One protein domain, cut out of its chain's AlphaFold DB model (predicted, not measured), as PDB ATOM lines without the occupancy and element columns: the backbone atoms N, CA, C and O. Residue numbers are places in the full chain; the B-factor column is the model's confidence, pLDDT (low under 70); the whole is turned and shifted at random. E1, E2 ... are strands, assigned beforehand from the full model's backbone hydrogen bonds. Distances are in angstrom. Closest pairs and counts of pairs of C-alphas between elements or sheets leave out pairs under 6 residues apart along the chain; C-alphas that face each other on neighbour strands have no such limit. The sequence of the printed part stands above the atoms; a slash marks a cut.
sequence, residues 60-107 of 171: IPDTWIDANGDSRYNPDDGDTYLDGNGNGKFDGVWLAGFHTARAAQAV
ATOM      1  N   ILE A  60     155.331 178.000 133.926       94.81
ATOM      2  CA  ILE A  60     154.826 178.920 132.901       94.81
ATOM      3  C   ILE A  60     156.058 179.546 132.240       94.81
ATOM      4  O   ILE A  60     156.601 180.504 132.797       94.81
ATOM      5  N   PRO A  61     156.562 178.974 131.128       92.62
ATOM      6  CA  PRO A  61     157.786 179.460 130.498       92.62
ATOM      7  C   PRO A  61     157.579 180.843 129.878       92.62
ATOM      8  O   PRO A  61     158.430 181.712 130.048       92.62
ATOM      9  N   ASP A  62     156.421 181.060 129.251       95.44
ATOM     10  CA  ASP A  62     156.096 182.303 128.564       95.44
ATOM     11  C   ASP A  62     154.916 183.012 129.216       95.44
ATOM     12  O   ASP A  62     153.922 182.407 129.619       95.44
ATOM     13  N   THR A  63     155.011 184.337 129.259       93.44
ATOM     14  CA  THR A  63     153.932 185.220 129.718       93.44
ATOM     15  C   THR A  63     153.487 186.116 128.573       93.44
ATOM     16  O   THR A  63     154.150 186.182 127.540       93.44
ATOM     17  N   TRP A  64     152.356 186.802 128.720       96.06
ATOM     18  CA  TRP A  64     151.791 187.589 127.629       96.06
ATOM     19  C   TRP A  64     151.076 188.849 128.110       96.06
ATOM     20  O   TRP A  64     150.622 188.938 129.256       96.06
ATOM     21  N   ILE A  65     151.012 189.826 127.211       96.00
ATOM     22  CA  ILE A  65     150.354 191.114 127.394       96.00
ATOM     23  C   ILE A  65     149.079 191.102 126.558       96.00
ATOM     24  O   ILE A  65     149.142 190.980 125.336       96.00
ATOM     25  N   ASP A  66     147.960 191.262 127.254       95.50
ATOM     26  CA  ASP A  66     146.629 191.429 126.685       95.50
ATOM     27  C   ASP A  66     146.427 192.897 126.284       95.50
ATOM     28  O   ASP A  66     146.391 193.791 127.137       95.50
ATOM     29  N   ALA A  67     146.362 193.155 124.980       96.25
ATOM     30  CA  ALA A  67     146.273 194.499 124.429       96.25
ATOM     31  C   ALA A  67     144.859 195.091 124.529       96.25
ATOM     32  O   ALA A  67     144.715 196.315 124.616       96.25
ATOM     33  N   ASN A  68     143.820 194.250 124.509       95.56
ATOM     34  CA  ASN A  68     142.421 194.678 124.421       95.56
ATOM     35  C   ASN A  68     141.605 194.406 125.706       95.56
ATOM     36  O   ASN A  68     140.497 194.933 125.845       95.56
ATOM     37  N   GLY A  69     142.167 193.665 126.665       95.19
ATOM     38  CA  GLY A  69     141.590 193.376 127.976       95.19
ATOM     39  C   GLY A  69     140.556 192.246 127.988       95.19
ATOM     40  O   GLY A  69     139.765 192.180 128.935       95.19
ATOM     41  N   ASP A  70     140.497 191.395 126.960       94.69
ATOM     42  CA  ASP A  70     139.511 190.312 126.852       94.69
ATOM     43  C   ASP A  70     139.955 188.989 127.512       94.69
ATOM     44  O   ASP A  70     139.168 188.039 127.608       94.69
ATOM     45  N   SER A  71     141.184 188.945 128.038       94.38
ATOM     46  CA  SER A  71     141.828 187.787 128.666       94.38
ATOM     47  C   SER A  71     141.987 186.573 127.744       94.38
ATOM     48  O   SER A  71     142.027 185.437 128.236       94.38
ATOM     49  N   ARG A  72     142.072 186.779 126.425       95.31
ATOM     50  CA  ARG A  72     142.265 185.727 125.423       95.31
ATOM     51  C   ARG A  72     143.403 186.104 124.480       95.31
ATOM     52  O   ARG A  72     143.316 187.079 123.759       95.31
ATOM     53  N   TYR A  73     144.431 185.264 124.433       95.81
ATOM     54  CA  TYR A  73     145.595 185.507 123.594       95.81
ATOM     55  C   TYR A  73     145.233 185.439 122.104       95.81
ATOM     56  O   TYR A  73     144.916 184.365 121.577       95.81
ATOM     57  N   ASN A  74     145.327 186.581 121.429       96.38
ATOM     58  CA  ASN A  74     145.166 186.740 119.996       96.38
ATOM     59  C   ASN A  74     146.187 187.747 119.414       96.38
ATOM     60  O   ASN A  74     145.991 188.962 119.508       96.38
ATOM     61  N   PRO A  75     147.240 187.271 118.722       94.62
ATOM     62  CA  PRO A  75     148.219 188.146 118.072       94.62
ATOM     63  C   PRO A  75     147.619 189.110 117.042       94.62
ATOM     64  O   PRO A  75     148.165 190.194 116.837       94.62
ATOM     65  N   ASP A  76     146.505 188.740 116.396       95.69
ATOM     66  CA  ASP A  76     145.862 189.575 115.372       95.69
ATOM     67  C   ASP A  76     145.243 190.854 115.966       95.69
ATOM     68  O   ASP A  76     145.125 191.863 115.267       95.69
ATOM     69  N   ASP A  77     144.913 190.839 117.261       94.94
ATOM     70  CA  ASP A  77     144.348 191.984 117.983       94.94
ATOM     71  C   ASP A  77     145.420 192.803 118.729       94.94
ATOM     72  O   ASP A  77     145.105 193.785 119.405       94.94
ATOM     73  N   GLY A  78     146.701 192.452 118.556       95.19
ATOM     74  CA  GLY A  78     147.844 193.179 119.109       95.19
ATOM     75  C   GLY A  78     148.467 192.562 120.359       95.19
ATOM     76  O   GLY A  78     149.376 193.173 120.925       95.19
ATOM     77  N   ASP A  79     148.029 191.373 120.777       96.69
ATOM     78  CA  ASP A  79     148.645 190.676 121.905       96.69
ATOM     79  C   ASP A  79     150.081 190.265 121.590       96.69
ATOM     80  O   ASP A  79     150.434 189.872 120.475       96.69
ATOM     81  N   THR A  80     150.928 190.333 122.611       96.62
ATOM     82  CA  THR A  80     152.343 189.965 122.507       96.62
ATOM     83  C   THR A  80     152.729 189.051 123.654       96.62
ATOM     84  O   THR A  80     152.111 189.081 124.717       96.62
ATOM     85  N   TYR A  81     153.760 188.237 123.452       96.44
ATOM     86  CA  TYR A  81     154.294 187.363 124.488       96.44
ATOM     87  C   TYR A  81     155.763 187.665 124.762       96.44
ATOM     88  O   TYR A  81     156.497 188.160 123.900       96.44
ATOM     89  N   LEU A  82     156.172 187.378 125.991       95.56
ATOM     90  CA  LEU A  82     157.558 187.348 126.414       95.56
ATOM     91  C   LEU A  82     158.034 185.900 126.331       95.56
ATOM     92  O   LEU A  82     157.600 185.067 127.126       95.56
ATOM     93  N   ASP A  83     158.922 185.648 125.377       94.06
ATOM     94  CA  ASP A  83     159.602 184.369 125.187       94.06
ATOM     95  C   ASP A  83     160.621 184.149 126.317       94.06
ATOM     96  O   ASP A  83     161.723 184.709 126.305       94.06
ATOM     97  N   GLY A  84     160.227 183.387 127.335       92.75
ATOM     98  CA  GLY A  84     161.062 183.114 128.501       92.75
ATOM     99  C   GLY A  84     162.085 182.007 128.260       92.75
ATOM    100  O   GLY A  84     163.067 181.918 129.003       92.75
ATOM    101  N   ASN A  85     161.898 181.184 127.224       93.50
ATOM    102  CA  ASN A  85     162.780 180.057 126.913       93.50
ATOM    103  C   ASN A  85     163.668 180.272 125.666       93.50
ATOM    104  O   ASN A  85     164.600 179.498 125.432       93.50
ATOM    105  N   GLY A  86     163.441 181.346 124.910       95.06
ATOM    106  CA  GLY A  86     164.252 181.788 123.778       95.06
ATOM    107  C   GLY A  86     164.047 180.985 122.491       95.06
ATOM    108  O   GLY A  86     164.949 180.971 121.646       95.06
ATOM    109  N   ASN A  87     162.929 180.271 122.336       95.94
ATOM    110  CA  ASN A  87     162.686 179.417 121.172       95.94
ATOM    111  C   ASN A  87     161.926 180.112 120.020       95.94
ATOM    112  O   ASN A  87     161.745 179.510 118.953       95.94
ATOM    113  N   GLY A  88     161.511 181.368 120.211       94.75
ATOM    114  CA  GLY A  88     160.800 182.182 119.229       94.75
ATOM    115  C   GLY A  88     159.355 181.751 118.962       94.75
ATOM    116  O   GLY A  88     158.816 182.077 117.899       94.75
ATOM    117  N   LYS A  89     158.736 180.992 119.870       94.69
ATOM    118  CA  LYS A  89     157.335 180.558 119.818       94.69
ATOM    119  C   LYS A  89     156.663 180.847 121.151       94.69
ATOM    120  O   LYS A  89     157.322 180.884 122.172       94.69
ATOM    121  N   PHE A  90     155.343 181.014 121.119       95.69
ATOM    122  CA  PHE A  90     154.566 181.156 122.342       95.69
ATOM    123  C   PHE A  90     154.208 179.783 122.922       95.69
ATOM    124  O   PHE A  90     153.354 179.082 122.372       95.69
ATOM    125  N   ASP A  91     154.825 179.434 124.047       94.88
ATOM    126  CA  ASP A  91     154.587 178.221 124.831       94.88
ATOM    127  C   ASP A  91     153.664 178.503 126.028       94.88
ATOM    128  O   ASP A  91     154.008 178.325 127.198       94.88
ATOM    129  N   GLY A  92     152.453 178.971 125.722       93.81
ATOM    130  CA  GLY A  92     151.443 179.274 126.730       93.81
ATOM    131  C   GLY A  92     150.885 178.024 127.419       93.81
ATOM    132  O   GLY A  92     150.530 177.035 126.771       93.81
ATOM    133  N   VAL A  93     150.714 178.103 128.740       96.25
ATOM    134  CA  VAL A  93     149.876 177.159 129.495       96.25
ATOM    135  C   VAL A  93     148.425 177.615 129.391       96.25
ATOM    136  O   VAL A  93     148.069 178.684 129.883       96.25
ATOM    137  N   TRP A  94     147.573 176.818 128.753       95.94
ATOM    138  CA  TRP A  94     146.170 177.171 128.531       95.94
ATOM    139  C   TRP A  94     145.314 176.838 129.745       95.94
ATOM    140  O   TRP A  94     145.460 175.772 130.332       95.94
ATOM    141  N   LEU A  95     144.424 177.752 130.127       96.62
ATOM    142  CA  LEU A  95     143.485 177.570 131.226       96.62
ATOM    143  C   LEU A  95     142.199 176.910 130.731       96.62
ATOM    144  O   LEU A  95     141.602 177.370 129.757       96.62
ATOM    145  N   ALA A  96     141.719 175.910 131.464       94.44
ATOM    146  CA  ALA A  96     140.461 175.242 131.154       94.44
ATOM    147  C   ALA A  96     139.253 175.796 131.922       94.44
ATOM    148  O   ALA A  96     139.377 176.442 132.961       94.44
ATOM    149  N   GLY A  97     138.055 175.493 131.415       92.56
ATOM    150  CA  GLY A  97     136.766 175.737 132.073       92.56
ATOM    151  C   GLY A  97     135.963 176.897 131.480       92.56
ATOM    152  O   GLY A  97     134.765 176.755 131.251       92.56
ATOM    153  N   PHE A  98     136.607 178.030 131.192       91.19
ATOM    154  CA  PHE A  98     135.954 179.183 130.551       91.19
ATOM    155  C   PHE A  98     136.277 179.268 129.048       91.19
ATOM    156  O   PHE A  98     136.544 178.258 128.407       91.19
ATOM    157  N   HIS A  99     136.186 180.472 128.469       90.12
ATOM    158  CA  HIS A  99     136.439 180.762 127.055       90.12
ATOM    159  C   HIS A  99     137.741 180.147 126.516       90.12
ATOM    160  O   HIS A  99     138.674 179.855 127.260       90.12
ATOM    161  N   THR A 100     137.821 180.019 125.193       92.00
ATOM    162  CA  THR A 100     139.018 179.535 124.499       92.00
ATOM    163  C   THR A 100     140.140 180.571 124.487       92.00
ATOM    164  O   THR A 100     139.883 181.772 124.612       92.00
ATOM    165  N   ALA A 101     141.367 180.091 124.255       93.94
ATOM    166  CA  ALA A 101     142.581 180.900 124.112       93.94
ATOM    167  C   ALA A 101     142.969 181.702 125.366       93.94
ATOM    168  O   ALA A 101     143.655 182.713 125.282       93.94
ATOM    169  N   ARG A 102     142.570 181.247 126.556       95.88
ATOM    170  CA  ARG A 102     142.987 181.868 127.818       95.88
ATOM    171  C   ARG A 102     144.336 181.304 128.249       95.88
ATOM    172  O   ARG A 102     144.378 180.229 128.839       95.88
ATOM    173  N   ALA A 103     145.431 181.994 127.949       95.88
ATOM    174  CA  ALA A 103     146.753 181.599 128.430       95.88
ATOM    175  C   ALA A 103     147.004 182.120 129.855       95.88
ATOM    176  O   ALA A 103     146.665 183.258 130.187       95.88
ATOM    177  N   ALA A 104     147.612 181.298 130.704       95.75
ATOM    178  CA  ALA A 104     148.024 181.681 132.046       95.75
ATOM    179  C   ALA A 104     149.137 182.739 131.988       95.75
ATOM    180  O   ALA A 104     150.059 182.642 131.184       95.75
ATOM    181  N   GLN A 105     149.061 183.742 132.863       93.69
ATOM    182  CA  GLN A 105     150.111 184.760 133.016       93.69
ATOM    183  C   GLN A 105     151.015 184.486 134.221       93.69
ATOM    184  O   GLN A 105     152.156 184.931 134.254       93.69
ATOM    185  N   ALA A 106     150.491 183.789 135.230       93.81
ATOM    186  CA  ALA A 106     151.192 183.443 136.457       93.81
ATOM    187  C   ALA A 106     150.423 182.351 137.217       93.81
ATOM    188  O   ALA A 106     149.249 182.091 136.943       93.81
ATOM    189  N   VAL A 107     151.079 181.771 138.222       96.56
ATOM    190  CA  VAL A 107     150.432 180.978 139.271       96.56
ATOM    191  C   VAL A 107     150.124 181.916 140.439       96.56
ATOM    192  O   VAL A 107     151.045 182.451 141.053       96.56
TER     193      VAL A 107
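AT A GLANCE: This is residues 60 to 107 of the 171 residues of an uncharacterized protein of Algoriphagus antarcticus (UniProt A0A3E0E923). This is a domain with little regular structure: loops make most of it, with one tiny two-stranded hairpin, E1 and E2, joined by the wide loop of residues 66 to 79. Residues 83 to 107 swing out in a loop round Gly 86, then fold back past the hairpin to a second loop round Gly 97. The printed part has 48 residues with E1 then E2, an antiparallel sheet, and no named helix; the class is all strand, though just 6 residues are in named elements. It is compact, with a radius of gyration of the C-alphas of 10.2 A and spans of 28 by 22 by 14 A.

HOW THE PARTS SIT: E1, residues 63 to 65, and E2, residues 80 to 82, form a hairpin, antiparallel at 148 degrees between directions. C-alphas 64 and 81 face each other at 4.0 A. N 65 and O 80, 2.8 A, and N 82 and O 63, 2.8 A, are within hydrogen-bond range.

IN THESE COORDINATES: E1 begins at C-alpha 63 (153.932, 185.220, 129.718) and measures 7.3 A. E2 measures 7.0 A and ends at C-alpha 82 (157.558, 187.348, 126.414).

THE WHOLE: The C-alphas farthest apart, of Gly 86 and Gly 97, are 29.3 A apart. The link E1 to E2 is long, 14 residues. The printed part has no cut, and no printed residue is under 70 in pLDDT.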